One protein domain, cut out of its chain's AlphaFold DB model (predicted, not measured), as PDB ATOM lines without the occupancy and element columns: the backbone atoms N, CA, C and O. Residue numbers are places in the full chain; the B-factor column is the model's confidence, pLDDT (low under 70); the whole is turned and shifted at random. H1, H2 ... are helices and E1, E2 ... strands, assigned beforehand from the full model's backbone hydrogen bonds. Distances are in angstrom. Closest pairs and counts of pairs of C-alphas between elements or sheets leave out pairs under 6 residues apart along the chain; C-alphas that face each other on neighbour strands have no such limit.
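Overview. This is residues 82 to 109 and 129 to 196 of the 224 residues of an uncharacterized protein of Cladophialophora psammophila CBS 110553 (UniProt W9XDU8). A small head built of strands has one long arm, residues 172 to 195 of H1, sticking out from it. The head is two three-stranded sheets set end to end: E3 runs on into E4 and E5 into E6, with a bend at each break. The printed part has 96 residues, with named elements in the order E1 E2 E3 E4 E5 E6 H1; the class is mixed, helices and strands. One sheet, E1 E4 E5, is antiparallel; the other, E2 E6 E3, is mixed. The whole is extended, with a radius of gyration of the C-alphas of 22.2 A, and spans 83 by 24 by 17 A, the arm making much of the length.

Arrangement. E1, residues 82 to 85, is antiparallel to E4, residues 140 to 144, with N 83 and O 142 2.8 A apart. E4 and E5, residues 151 to 155, form a hairpin, with N 143 and O 152 2.8 A apart. E2, residues 98 to 100, is parallel to E6, residues 157 to 160, with N 99 and O 157 2.8 A apart. E6 is antiparallel to E3, residues 135 to 138, with N 160 and O 135 2.8 A apart. E3 runs on into E4 at 57 degrees, and E5 into E6 at 62 degrees. H1, residues 165 to 195, is not on either sheet; every O i to N i+4 pair in it is within hydrogen-bond range.

Along the chain. E1 begins at C-alpha 82, (-30.149, 69.313, -60.812). E4 is 13.5 A long, E5 11.9 A and E6 10.6 A. H1 is 44.9 A long and ends at C-alpha 195, (-48.867, 27.648, -8.420).

Size, cuts and confidence. The C-alphas of Thr 147 and Ser 196, the two farthest apart, are 83.3 A apart. Residues 110 to 128 are not printed; C-alphas 109 and 129 are 16.7 A apart across the cut. The link E1 to E2 is long. The pLDDT is under 70 in 28 residues, among them 90 to 96 and 189 to 196.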
ATOM      1  N   ILE A  82     -30.467  70.405 -61.736       84.94
ATOM      2  CA  ILE A  82     -30.149  69.313 -60.812       84.94
ATOM      3  C   ILE A  82     -31.401  68.460 -60.604       84.94
ATOM      4  O   ILE A  82     -32.420  68.923 -60.090       84.94
ATOM      5  N   ILE A  83     -31.293  67.179 -60.941       85.75
ATOM      6  CA  ILE A  83     -32.341  66.179 -60.766       85.75
ATOM      7  C   ILE A  83     -32.008  65.360 -59.518       85.75
ATOM      8  O   ILE A  83     -30.948  64.741 -59.420       85.75
ATOM      9  N   ILE A  84     -32.927  65.361 -58.549       88.69
ATOM     10  CA  ILE A  84     -32.802  64.588 -57.308       88.69
ATOM     11  C   ILE A  84     -33.819  63.452 -57.342       88.69
ATOM     12  O   ILE A  84     -35.020  63.675 -57.174       88.69
ATOM     13  N   GLU A  85     -33.336  62.229 -57.509       87.12
ATOM     14  CA  GLU A  85     -34.167  61.030 -57.537       87.12
ATOM     15  C   GLU A  85     -34.131  60.338 -56.170       87.12
ATOM     16  O   GLU A  85     -33.070  60.107 -55.584       87.12
ATOM     17  N   LYS A  86     -35.316  60.034 -55.637       89.19
ATOM     18  CA  LYS A  86     -35.502  59.407 -54.316       89.19
ATOM     19  C   LYS A  86     -36.115  58.012 -54.398       89.19
ATOM     20  O   LYS A  86     -36.333  57.387 -53.367       89.19
ATOM     21  N   THR A  87     -36.402  57.546 -55.606       86.56
ATOM     22  CA  THR A  87     -37.086  56.278 -55.833       86.56
ATOM     23  C   THR A  87     -36.094  55.304 -56.459       86.56
ATOM     24  O   THR A  87     -35.841  55.405 -57.656       86.56
ATOM     25  N   PRO A  88     -35.477  54.414 -55.667       83.56
ATOM     26  CA  PRO A  88     -34.592  53.382 -56.196       83.56
ATOM     27  C   PRO A  88     -35.365  52.374 -57.056       83.56
ATOM     28  O   PRO A  88     -36.476  51.976 -56.707       83.56
ATOM     29  N   TYR A  89     -34.758  51.941 -58.163       75.62
ATOM     30  CA  TYR A  89     -35.314  50.931 -59.071       75.62
ATOM     31  C   TYR A  89     -34.568  49.601 -58.938       75.62
ATOM     32  O   TYR A  89     -33.359  49.586 -58.735       75.62
ATOM     33  N   VAL A  90     -35.303  48.494 -59.066       61.00
ATOM     34  CA  VAL A  90     -34.855  47.132 -58.713       61.00
ATOM     35  C   VAL A  90     -34.190  46.378 -59.884       61.00
ATOM     36  O   VAL A  90     -33.771  45.247 -59.724       61.00
ATOM     37  N   SER A  91     -34.050  46.951 -61.087       57.25
ATOM     38  CA  SER A  91     -33.543  46.158 -62.222       57.25
ATOM     39  C   SER A  91     -32.011  46.021 -62.243       57.25
ATOM     40  O   SER A  91     -31.311  47.020 -62.432       57.25
ATOM     41  N   GLU A  92     -31.509  44.783 -62.176       52.41
ATOM     42  CA  GLU A  92     -30.081  44.425 -62.273       52.41
ATOM     43  C   GLU A  92     -29.398  44.901 -63.567       52.41
ATOM     44  O   GLU A  92     -28.220  45.248 -63.550       52.41
ATOM     45  N   GLN A  93     -30.114  44.978 -64.698       52.28
ATOM     46  CA  GLN A  93     -29.489  45.361 -65.972       52.28
ATOM     47  C   GLN A  93     -29.132  46.852 -66.079       52.28
ATOM     48  O   GLN A  93     -28.214  47.197 -66.823       52.28
ATOM     49  N   HIS A  94     -29.813  47.745 -65.354       52.50
ATOM     50  CA  HIS A  94     -29.652  49.193 -65.506       52.50
ATOM     51  C   HIS A  94     -29.890  49.913 -64.176       52.50
ATOM     52  O   HIS A  94     -30.886  50.615 -64.008       52.50
ATOM     53  N   SER A  95     -28.961  49.792 -63.222       59.78
ATOM     54  CA  SER A  95     -29.104  50.512 -61.947       59.78
ATOM     55  C   SER A  95     -29.099  52.037 -62.119       59.78
ATOM     56  O   SER A  95     -29.490  52.756 -61.206       59.78
ATOM     57  N   GLY A  96     -28.695  52.563 -63.285       68.81
ATOM     58  CA  GLY A  96     -28.904  53.967 -63.655       68.81
ATOM     59  C   GLY A  96     -28.343  54.959 -62.631       68.81
ATOM     60  O   GLY A  96     -28.916  56.035 -62.448       68.81
ATOM     61  N   GLY A  97     -27.281  54.564 -61.918       76.94
ATOM     62  CA  GLY A  97     -26.665  55.328 -60.833       76.94
ATOM     63  C   GLY A  97     -27.149  54.988 -59.418       76.94
ATOM     64  O   GLY A  97     -26.781  55.697 -58.487       76.94
ATOM     65  N   TRP A  98     -27.939  53.937 -59.218       85.19
ATOM     66  CA  TRP A  98     -28.266  53.391 -57.902       85.19
ATOM     67  C   TRP A  98     -27.240  52.336 -57.483       85.19
ATOM     68  O   TRP A  98     -26.844  51.477 -58.272       85.19
ATOM     69  N   LYS A  99     -26.793  52.422 -56.234       84.94
ATOM     70  CA  LYS A  99     -25.882  51.475 -55.593       84.94
ATOM     71  C   LYS A  99     -26.552  50.866 -54.377       84.94
ATOM     72  O   LYS A  99     -27.370  51.513 -53.719       84.94
ATOM     73  N   ASP A 100     -26.177  49.638 -54.069       78.75
ATOM     74  CA  ASP A 100     -26.543  49.065 -52.789       78.75
ATOM     75  C   ASP A 100     -25.823  49.802 -51.651       78.75
ATOM     76  O   ASP A 100     -24.721  50.337 -51.820       78.75
ATOM     77  N   TRP A 101     -26.482  49.900 -50.503       78.44
ATOM     78  CA  TRP A 101     -25.855  50.377 -49.279       78.44
ATOM     79  C   TRP A 101     -24.897  49.336 -48.703       78.44
ATOM     80  O   TRP A 101     -23.862  49.709 -48.148       78.44
ATOM     81  N   LEU A 102     -25.253  48.057 -48.832       72.75
ATOM     82  CA  LEU A 102     -24.394  46.949 -48.450       72.75
ATOM     83  C   LEU A 102     -23.379  46.709 -49.561       72.75
ATOM     84  O   LEU A 102     -23.732  46.624 -50.734       72.75
ATOM     85  N   ASP A 103     -22.112  46.636 -49.179       67.19
ATOM     86  CA  ASP A 103     -21.049  46.271 -50.104       67.19
ATOM     87  C   ASP A 103     -21.195  44.802 -50.543       67.19
ATOM     88  O   ASP A 103     -21.812  43.994 -49.845       67.19
ATOM     89  N   GLU A 104     -20.608  44.439 -51.684       62.78
ATOM     90  CA  GLU A 104     -20.614  43.063 -52.210       62.78
ATOM     91  C   GLU A 104     -19.944  42.058 -51.258       62.78
ATOM     92  O   GLU A 104     -20.151  40.859 -51.385       62.78
ATOM     93  N   SER A 105     -19.178  42.552 -50.281       63.94
ATOM     94  CA  SER A 105     -18.545  41.778 -49.212       63.94
ATOM     95  C   SER A 105     -19.492  41.332 -48.091       63.94
ATOM     96  O   SER A 105     -19.063  40.614 -47.186       63.94
ATOM     97  N   TYR A 106     -20.762  41.752 -48.109       67.12
ATOM     98  CA  TYR A 106     -21.756  41.268 -47.157       67.12
ATOM     99  C   TYR A 106     -22.140  39.820 -47.491       67.12
ATOM    100  O   TYR A 106     -22.998  39.558 -48.334       67.12
ATOM    101  N   GLU A 107     -21.498  38.888 -46.795       62.25
ATOM    102  CA  GLU A 107     -21.898  37.488 -46.746       62.25
ATOM    103  C   GLU A 107     -22.957  37.321 -45.650       62.25
ATOM    104  O   GLU A 107     -22.663  37.569 -44.476       62.25
ATOM    105  N   PRO A 108     -24.197  36.938 -45.998       61.72
ATOM    106  CA  PRO A 108     -25.205  36.650 -44.996       61.72
ATOM    107  C   PRO A 108     -24.750  35.459 -44.148       61.72
ATOM    108  O   PRO A 108     -24.616  34.340 -44.650       61.72
ATOM    109  N   ASP A 109     -24.541  35.697 -42.853       62.91
ATOM    110  CA  ASP A 109     -24.273  34.646 -41.875       62.91
ATOM    111  C   ASP A 109     -25.580  33.900 -41.593       62.91
ATOM    112  O   ASP A 109     -26.295  34.124 -40.611       62.91
ATOM    113  N   VAL A 129     -39.656  37.167 -46.916       55.38
ATOM    114  CA  VAL A 129     -39.512  38.461 -47.602       55.38
ATOM    115  C   VAL A 129     -40.643  39.398 -47.163       55.38
ATOM    116  O   VAL A 129     -41.726  39.411 -47.739       55.38
ATOM    117  N   PHE A 130     -40.404  40.178 -46.106       62.34
ATOM    118  CA  PHE A 130     -41.395  41.116 -45.549       62.34
ATOM    119  C   PHE A 130     -41.480  42.462 -46.286       62.34
ATOM    120  O   PHE A 130     -42.413  43.232 -46.055       62.34
ATOM    121  N   ARG A 131     -40.519  42.772 -47.162       66.00
ATOM    122  CA  ARG A 131     -40.504  44.001 -47.964       66.00
ATOM    123  C   ARG A 131     -40.246  43.677 -49.423       66.00
ATOM    124  O   ARG A 131     -39.376  42.880 -49.731       66.00
ATOM    125  N   THR A 132     -40.982  44.345 -50.299       72.88
ATOM    126  CA  THR A 132     -40.815  44.277 -51.757       72.88
ATOM    127  C   THR A 132     -40.236  45.569 -52.332       72.88
ATOM    128  O   THR A 132     -39.817  45.596 -53.483       72.88
ATOM    129  N   GLU A 133     -40.182  46.638 -51.532       79.25
ATOM    130  CA  GLU A 133     -39.695  47.956 -51.943       79.25
ATOM    131  C   GLU A 133     -38.336  48.280 -51.302       79.25
ATOM    132  O   GLU A 133     -38.179  48.076 -50.086       79.25
ATOM    133  N   PRO A 134     -37.366  48.825 -52.064       83.31
ATOM    134  CA  PRO A 134     -36.073  49.201 -51.508       83.31
ATOM    135  C   PRO A 134     -36.170  50.356 -50.514       83.31
ATOM    136  O   PRO A 134     -36.995  51.266 -50.632       83.31
ATOM    137  N   LEU A 135     -35.268  50.343 -49.538       85.56
ATOM    138  CA  LEU A 135     -35.131  51.408 -48.553       85.56
ATOM    139  C   LEU A 135     -34.097  52.425 -49.021       85.56
ATOM    140  O   LEU A 135     -32.904  52.138 -49.026       85.56
ATOM    141  N   LEU A 136     -34.551  53.626 -49.375       87.81
ATOM    142  CA  LEU A 136     -33.672  54.745 -49.709       87.81
ATOM    143  C   LEU A 136     -32.778  55.116 -48.514       87.81
ATOM    144  O   LEU A 136     -33.289  55.450 -47.444       87.81
ATOM    145  N   THR A 137     -31.462  55.150 -48.724       87.88
ATOM    146  CA  THR A 137     -30.488  55.652 -47.740       87.88
ATOM    147  C   THR A 137     -29.909  56.999 -48.161       87.88
ATOM    148  O   THR A 137     -29.808  57.906 -47.337       87.88
ATOM    149  N   SER A 138     -29.609  57.184 -49.451       90.00
ATOM    150  CA  SER A 138     -29.219  58.484 -50.007       90.00
ATOM    151  C   SER A 138     -29.806  58.709 -51.402       90.00
ATOM    152  O   SER A 138     -29.844  57.776 -52.206       90.00
ATOM    153  N   PRO A 139     -30.253  59.935 -51.730       90.56
ATOM    154  CA  PRO A 139     -30.799  60.230 -53.049       90.56
ATOM    155  C   PRO A 139     -29.725  60.117 -54.132       90.56
ATOM    156  O   PRO A 139     -28.546  60.373 -53.881       90.56
ATOM    157  N   LYS A 140     -30.157  59.792 -55.348       90.94
ATOM    158  CA  LYS A 140     -29.337  59.914 -56.551       90.94
ATOM    159  C   LYS A 140     -29.400  61.354 -57.045       90.94
ATOM    160  O   LYS A 140     -30.484  61.938 -57.099       90.94
ATOM    161  N   ILE A 141     -28.250  61.915 -57.399       89.31
ATOM    162  CA  ILE A 141     -28.145  63.275 -57.927       89.31
ATOM    163  C   ILE A 141     -27.555  63.190 -59.325       89.31
ATOM    164  O   ILE A 141     -26.455  62.671 -59.521       89.31
ATOM    165  N   SER A 142     -28.278  63.727 -60.293       89.94
ATOM    166  CA  SER A 142     -27.792  63.917 -61.651       89.94
ATOM    167  C   SER A 142     -27.985  65.363 -62.080       89.94
ATOM    168  O   SER A 142     -28.724  66.128 -61.455       89.94
ATOM    169  N   ARG A 143     -27.287  65.755 -63.138       86.75
ATOM    170  CA  ARG A 143     -27.448  67.057 -63.778       86.75
ATOM    171  C   ARG A 143     -27.669  66.878 -65.264       86.75
ATOM    172  O   ARG A 143     -27.203  65.905 -65.847       86.75
ATOM    173  N   GLN A 144     -28.345  67.835 -65.876       83.06
ATOM    174  CA  GLN A 144     -28.367  67.934 -67.328       83.06
ATOM    175  C   GLN A 144     -27.092  68.640 -67.807       83.06
ATOM    176  O   GLN A 144     -26.832  69.773 -67.403       83.06
ATOM    177  N   ALA A 145     -26.288  67.970 -68.631       76.25
ATOM    178  CA  ALA A 145     -25.064  68.527 -69.191       76.25
ATOM    179  C   ALA A 145     -25.385  69.641 -70.200       76.25
ATOM    180  O   ALA A 145     -26.231  69.476 -71.081       76.25
ATOM    181  N   GLU A 146     -24.682  70.770 -70.099       68.88
ATOM    182  CA  GLU A 146     -24.886  71.939 -70.971       68.88
ATOM    183  C   GLU A 146     -24.541  71.669 -72.440       68.88
ATOM    184  O   GLU A 146     -25.105  72.283 -73.342       68.88
ATOM    185  N   THR A 147     -23.602  70.757 -72.691       69.94
ATOM    186  CA  THR A 147     -22.997  70.557 -74.013       69.94
ATOM    187  C   THR A 147     -23.864  69.738 -74.964       69.94
ATOM    188  O   THR A 147     -23.813  69.960 -76.172       69.94
ATOM    189  N   ASN A 148     -24.645  68.791 -74.446       76.06
ATOM    190  CA  ASN A 148     -25.432  67.854 -75.254       76.06
ATOM    191  C   ASN A 148     -26.830  67.554 -74.684       76.06
ATOM    192  O   ASN A 148     -27.597  66.828 -75.311       76.06
ATOM    193  N   GLY A 149     -27.180  68.108 -73.516       73.44
ATOM    194  CA  GLY A 149     -28.458  67.858 -72.854       73.44
ATOM    195  C   GLY A 149     -28.594  66.460 -72.242       73.44
ATOM    196  O   GLY A 149     -29.688  66.129 -71.775       73.44
ATOM    197  N   GLU A 150     -27.528  65.652 -72.233       82.38
ATOM    198  CA  GLU A 150     -27.521  64.329 -71.607       82.38
ATOM    199  C   GLU A 150     -27.537  64.433 -70.080       82.38
ATOM    200  O   GLU A 150     -27.127  65.433 -69.488       82.38
ATOM    201  N   ILE A 151     -28.033  63.383 -69.426       83.56
ATOM    202  CA  ILE A 151     -28.070  63.309 -67.967       83.56
ATOM    203  C   ILE A 151     -26.733  62.754 -67.476       83.56
ATOM    204  O   ILE A 151     -26.434  61.574 -67.646       83.56
ATOM    205  N   GLU A 152     -25.955  63.600 -66.816       86.94
ATOM    206  CA  GLU A 152     -24.711  63.226 -66.159       86.94
ATOM    207  C   GLU A 152     -24.977  62.856 -64.698       86.94
ATOM    208  O   GLU A 152     -25.619  63.596 -63.945       86.94
ATOM    209  N   LEU A 153     -24.474  61.698 -64.273       86.06
ATOM    210  CA  LEU A 153     -24.555  61.266 -62.881       86.06
ATOM    211  C   LEU A 153     -23.511  62.007 -62.037       86.06
ATOM    212  O   LEU A 153     -22.314  61.846 -62.253       86.06
ATOM    213  N   ILE A 154     -23.968  62.755 -61.033       88.31
ATOM    214  CA  ILE A 154     -23.103  63.511 -60.116       88.31
ATOM    215  C   ILE A 154     -22.838  62.718 -58.845       88.31
ATOM    216  O   ILE A 154     -21.699  62.597 -58.398       88.31
ATOM    217  N   LEU A 155     -23.898  62.154 -58.268       87.12
ATOM    218  CA  LEU A 155     -23.812  61.318 -57.084       87.12
ATOM    219  C   LEU A 155     -24.683  60.078 -57.276       87.12
ATOM    220  O   LEU A 155     -25.894  60.216 -57.481       87.12
ATOM    221  N   PRO A 156     -24.111  58.865 -57.170       89.06
ATOM    222  CA  PRO A 156     -24.923  57.668 -57.145       89.06
ATOM    223  C   PRO A 156     -25.820  57.658 -55.905       89.06
ATOM    224  O   PRO A 156     -25.369  57.946 -54.793       89.06
ATOM    225  N   GLY A 157     -27.086  57.302 -56.096       88.44
ATOM    226  CA  GLY A 157     -28.002  57.073 -54.987       88.44
ATOM    227  C   GLY A 157     -27.681  55.759 -54.292       88.44
ATOM    228  O   GLY A 157     -27.090  54.862 -54.895       88.44
ATOM    229  N   ARG A 158     -28.073  55.638 -53.026       88.81
ATOM    230  CA  ARG A 158     -27.917  54.405 -52.257       88.81
ATOM    231  C   ARG A 158     -29.253  53.946 -51.704       88.81
ATOM    232  O   ARG A 158     -30.061  54.759 -51.243       88.81
ATOM    233  N   ALA A 159     -29.471  52.643 -51.746       87.56
ATOM    234  CA  ALA A 159     -30.633  52.004 -51.157       87.56
ATOM    235  C   ALA A 159     -30.277  50.605 -50.653       87.56
ATOM    236  O   ALA A 159     -29.338  49.990 -51.146       87.56
ATOM    237  N   ILE A 160     -31.031  50.110 -49.677       84.94
ATOM    238  CA  ILE A 160     -30.986  48.707 -49.266       84.94
ATOM    239  C   ILE A 160     -32.053  47.982 -50.082       84.94
ATOM    240  O   ILE A 160     -33.247  48.285 -49.948       84.94
ATOM    241  N   PHE A 161     -31.632  47.061 -50.944       81.38
ATOM    242  CA  PHE A 161     -32.543  46.339 -51.828       81.38
ATOM    243  C   PHE A 161     -33.129  45.102 -51.136       81.38
ATOM    244  O   PHE A 161     -32.394  44.401 -50.439       81.38
ATOM    245  N   PRO A 162     -34.432  44.806 -51.307       76.19
ATOM    246  CA  PRO A 162     -35.079  43.687 -50.615       76.19
ATOM    247  C   PRO A 162     -34.530  42.312 -50.987       76.19
ATOM    248  O   PRO A 162     -34.648  41.371 -50.213       76.19
ATOM    249  N   GLU A 163     -33.916  42.218 -52.163       71.00
ATOM    250  CA  GLU A 163     -33.265  41.014 -52.677       71.00
ATOM    251  C   GLU A 163     -31.945  40.705 -51.951       71.00
ATOM    252  O   GLU A 163     -31.413  39.603 -52.077       71.00
ATOM    253  N   ARG A 164     -31.415  41.642 -51.151       71.00
ATOM    254  CA  ARG A 164     -30.237  41.394 -50.316       71.00
ATOM    255  C   ARG A 164     -30.595  40.636 -49.042       71.00
ATOM    256  O   ARG A 164     -31.612  40.900 -48.397       71.00
ATOM    257  N   GLY A 165     -29.674  39.763 -48.627       67.75
ATOM    258  CA  GLY A 165     -29.831  38.854 -47.487       67.75
ATOM    259  C   GLY A 165     -30.139  39.520 -46.141       67.75
ATOM    260  O   GLY A 165     -30.687  38.859 -45.268       67.75
ATOM    261  N   ILE A 166     -29.893  40.824 -45.975       73.81
ATOM    262  CA  ILE A 166     -30.130  41.540 -44.710       73.81
ATOM    263  C   ILE A 166     -31.595  41.540 -44.264       73.81
ATOM    264  O   ILE A 166     -31.890  41.444 -43.073       73.81
ATOM    265  N   PHE A 167     -32.539  41.625 -45.205       74.31
ATOM    266  CA  PHE A 167     -33.956  41.566 -44.852       74.31
ATOM    267  C   PHE A 167     -34.352  40.157 -44.417       74.31
ATOM    268  O   PHE A 167     -35.174  40.007 -43.513       74.31
ATOM    269  N   GLN A 168     -33.740  39.138 -45.019       72.12
ATOM    270  CA  GLN A 168     -33.933  37.745 -44.637       72.12
ATOM    271  C   GLN A 168     -33.287  37.441 -43.275       72.12
ATOM    272  O   GLN A 168     -33.907  36.768 -42.455       72.12
ATOM    273  N   GLU A 169     -32.094  37.968 -42.997       72.44
ATOM    274  CA  GLU A 169     -31.410  37.837 -41.705       72.44
ATOM    275  C   GLU A 169     -32.219  38.493 -40.581       72.44
ATOM    276  O   GLU A 169     -32.564  37.834 -39.598       72.44
ATOM    277  N   GLY A 170     -32.629  39.752 -40.764       74.12
ATOM    278  CA  GLY A 170     -33.465  40.452 -39.789       74.12
ATOM    279  C   GLY A 170     -34.809  39.753 -39.558       74.12
ATOM    280  O   GLY A 170     -35.298  39.699 -38.428       74.12
ATOM    281  N   ALA A 171     -35.397  39.161 -40.602       73.50
ATOM    282  CA  ALA A 171     -36.613  38.359 -40.483       73.50
ATOM    283  C   ALA A 171     -36.395  37.083 -39.649       73.50
ATOM    284  O   ALA A 171     -37.216  36.764 -38.781       73.50
ATOM    285  N   LEU A 172     -35.284  36.375 -39.873       74.56
ATOM    286  CA  LEU A 172     -34.901  35.192 -39.099       74.56
ATOM    287  C   LEU A 172     -34.646  35.541 -37.627       74.56
ATOM    288  O   LEU A 172     -35.133  34.841 -36.736       74.56
ATOM    289  N   GLU A 173     -33.922  36.626 -37.352       76.62
ATOM    290  CA  GLU A 173     -33.636  37.079 -35.989       76.62
ATOM    291  C   GLU A 173     -34.913  37.504 -35.253       76.62
ATOM    292  O   GLU A 173     -35.170  37.059 -34.129       76.62
ATOM    293  N   TRP A 174     -35.779  38.281 -35.911       77.38
ATOM    294  CA  TRP A 174     -37.075  38.667 -35.358       77.38
ATOM    295  C   TRP A 174     -37.910  37.441 -34.973       77.38
ATOM    296  O   TRP A 174     -38.495  37.395 -33.888       77.38
ATOM    297  N   GLN A 175     -37.921  36.410 -35.821       75.81
ATOM    298  CA  GLN A 175     -38.646  35.180 -35.535       75.81
ATOM    299  C   GLN A 175     -38.039  34.398 -34.363       75.81
ATOM    300  O   GLN A 175     -38.794  33.889 -33.528       75.81
ATOM    301  N   LYS A 176     -36.704  34.328 -34.248       78.06
ATOM    302  CA  LYS A 176     -36.025  33.730 -33.082       78.06
ATOM    303  C   LYS A 176     -36.467  34.419 -31.787       78.06
ATOM    304  O   LYS A 176     -36.886  33.743 -30.845       78.06
ATOM    305  N   ILE A 177     -36.464  35.755 -31.760       78.75
ATOM    306  CA  ILE A 177     -36.904  36.557 -30.606       78.75
ATOM    307  C   ILE A 177     -38.390  36.314 -30.302       78.75
ATOM    308  O   ILE A 177     -38.782  36.112 -29.146       78.75
ATOM    309  N   HIS A 178     -39.236  36.297 -31.330       78.62
ATOM    310  CA  HIS A 178     -40.669  36.073 -31.173       78.62
ATOM    311  C   HIS A 178     -40.977  34.670 -30.621       78.62
ATOM    312  O   HIS A 178     -41.800  34.512 -29.717       78.62
ATOM    313  N   ASN A 179     -40.282  33.640 -31.101       80.00
ATOM    314  CA  ASN A 179     -40.435  32.279 -30.595       80.00
ATOM    315  C   ASN A 179     -39.958  32.162 -29.143       80.00
ATOM    316  O   ASN A 179     -40.712  31.671 -28.304       80.00
ATOM    317  N   ALA A 180     -38.775  32.692 -28.821       76.25
ATOM    318  CA  ALA A 180     -38.240  32.682 -27.460       76.25
ATOM    319  C   ALA A 180     -39.160  33.421 -26.472       76.25
ATOM    320  O   ALA A 180     -39.428  32.935 -25.372       76.25
ATOM    321  N   SER A 181     -39.709  34.573 -26.869       76.06
ATOM    322  CA  SER A 181     -40.658  35.325 -26.038       76.06
ATOM    323  C   SER A 181     -41.990  34.588 -25.851       76.06
ATOM    324  O   SER A 181     -42.511  34.537 -24.733       76.06
ATOM    325  N   SER A 182     -42.518  33.948 -26.899       77.50
ATOM    326  CA  SER A 182     -43.721  33.105 -26.830       77.50
ATOM    327  C   SER A 182     -43.516  31.886 -25.926       77.50
ATOM    328  O   SER A 182     -44.378  31.559 -25.104       77.50
ATOM    329  N   GLU A 183     -42.358  31.229 -26.008       77.38
ATOM    330  CA  GLU A 183     -41.994  30.112 -25.134       77.38
ATOM    331  C   GLU A 183     -41.820  30.547 -23.681       77.38
ATOM    332  O   GLU A 183     -42.390  29.911 -22.793       77.38
ATOM    333  N   ALA A 184     -41.136  31.664 -23.423       75.81
ATOM    334  CA  ALA A 184     -41.007  32.233 -22.085       75.81
ATOM    335  C   ALA A 184     -42.379  32.593 -21.486       75.81
ATOM    336  O   ALA A 184     -42.659  32.283 -20.324       75.81
ATOM    337  N   ALA A 185     -43.279  33.175 -22.283       74.12
ATOM    338  CA  ALA A 185     -44.649  33.467 -21.868       74.12
ATOM    339  C   ALA A 185     -45.439  32.184 -21.554       74.12
ATOM    340  O   ALA A 185     -46.112  32.097 -20.524       74.12
ATOM    341  N   ARG A 186     -45.325  31.145 -22.392       75.44
ATOM    342  CA  ARG A 186     -45.941  29.830 -22.146       75.44
ATOM    343  C   ARG A 186     -45.366  29.155 -20.900       75.44
ATOM    344  O   ARG A 186     -46.135  28.589 -20.123       75.44
ATOM    345  N   ALA A 187     -44.057  29.230 -20.678       72.12
ATOM    346  CA  ALA A 187     -43.389  28.684 -19.500       72.12
ATOM    347  C   ALA A 187     -43.852  29.392 -18.218       72.12
ATOM    348  O   ALA A 187     -44.239  28.725 -17.256       72.12
ATOM    349  N   LYS A 188     -43.938  30.728 -18.232       71.06
ATOM    350  CA  LYS A 188     -44.475  31.532 -17.123       71.06
ATOM    351  C   LYS A 188     -45.941  31.204 -16.831       71.06
ATOM    352  O   LYS A 188     -46.313  31.014 -15.675       71.06
ATOM    353  N   ASN A 189     -46.766  31.046 -17.866       67.75
ATOM    354  CA  ASN A 189     -48.169  30.658 -17.707       67.75
ATOM    355  C   ASN A 189     -48.326  29.222 -17.176       67.75
ATOM    356  O   ASN A 189     -49.231  28.957 -16.386       67.75
ATOM    357  N   ARG A 190     -47.431  28.294 -17.542       61.12
ATOM    358  CA  ARG A 190     -47.383  26.942 -16.955       61.12
ATOM    359  C   ARG A 190     -46.939  26.963 -15.491       61.12
ATOM    360  O   ARG A 190     -47.488  26.197 -14.700       61.12
ATOM    361  N   LEU A 191     -46.002  27.837 -15.118       59.84
ATOM    362  CA  LEU A 191     -45.559  28.012 -13.731       59.84
ATOM    363  C   LEU A 191     -46.680  28.601 -12.857       59.84
ATOM    364  O   LEU A 191     -46.987  28.047 -11.803       59.84
ATOM    365  N   ASN A 192     -47.372  29.633 -13.345       57.56
ATOM    366  CA  ASN A 192     -48.516  30.240 -12.658       57.56
ATOM    367  C   ASN A 192     -49.706  29.274 -12.540       57.56
ATOM    368  O   ASN A 192     -50.362  29.240 -11.504       57.56
ATOM    369  N   ARG A 193     -49.951  28.426 -13.551       54.03
ATOM    370  CA  ARG A 193     -50.981  27.372 -13.488       54.03
ATOM    371  C   ARG A 193     -50.627  26.255 -12.500       54.03
ATOM    372  O   ARG A 193     -51.522  25.639 -11.932       54.03
ATOM    373  N   ARG A 194     -49.335  25.984 -12.284       51.09
ATOM    374  CA  ARG A 194     -48.875  25.045 -11.249       51.09
ATOM    375  C   ARG A 194     -48.964  25.651  -9.852       51.09
ATOM    376  O   ARG A 194     -49.362  24.947  -8.935       51.09
ATOM    377  N   GLN A 195     -48.683  26.944  -9.694       49.56
ATOM    378  CA  GLN A 195     -48.867  27.648  -8.420       49.56
ATOM    379  C   GLN A 195     -50.349  27.836  -8.062       49.56
ATOM    380  O   GLN A 195     -50.696  27.730  -6.892       49.56
ATOM    381  N   SER A 196     -51.248  27.998  -9.042       47.59
ATOM    382  CA  SER A 196     -52.696  28.051  -8.786       47.59
ATOM    383  C   SER A 196     -53.333  26.687  -8.481       47.59
ATOM    384  O   SER A 196     -54.490  26.647  -8.076       47.59
TER     385      SER A 196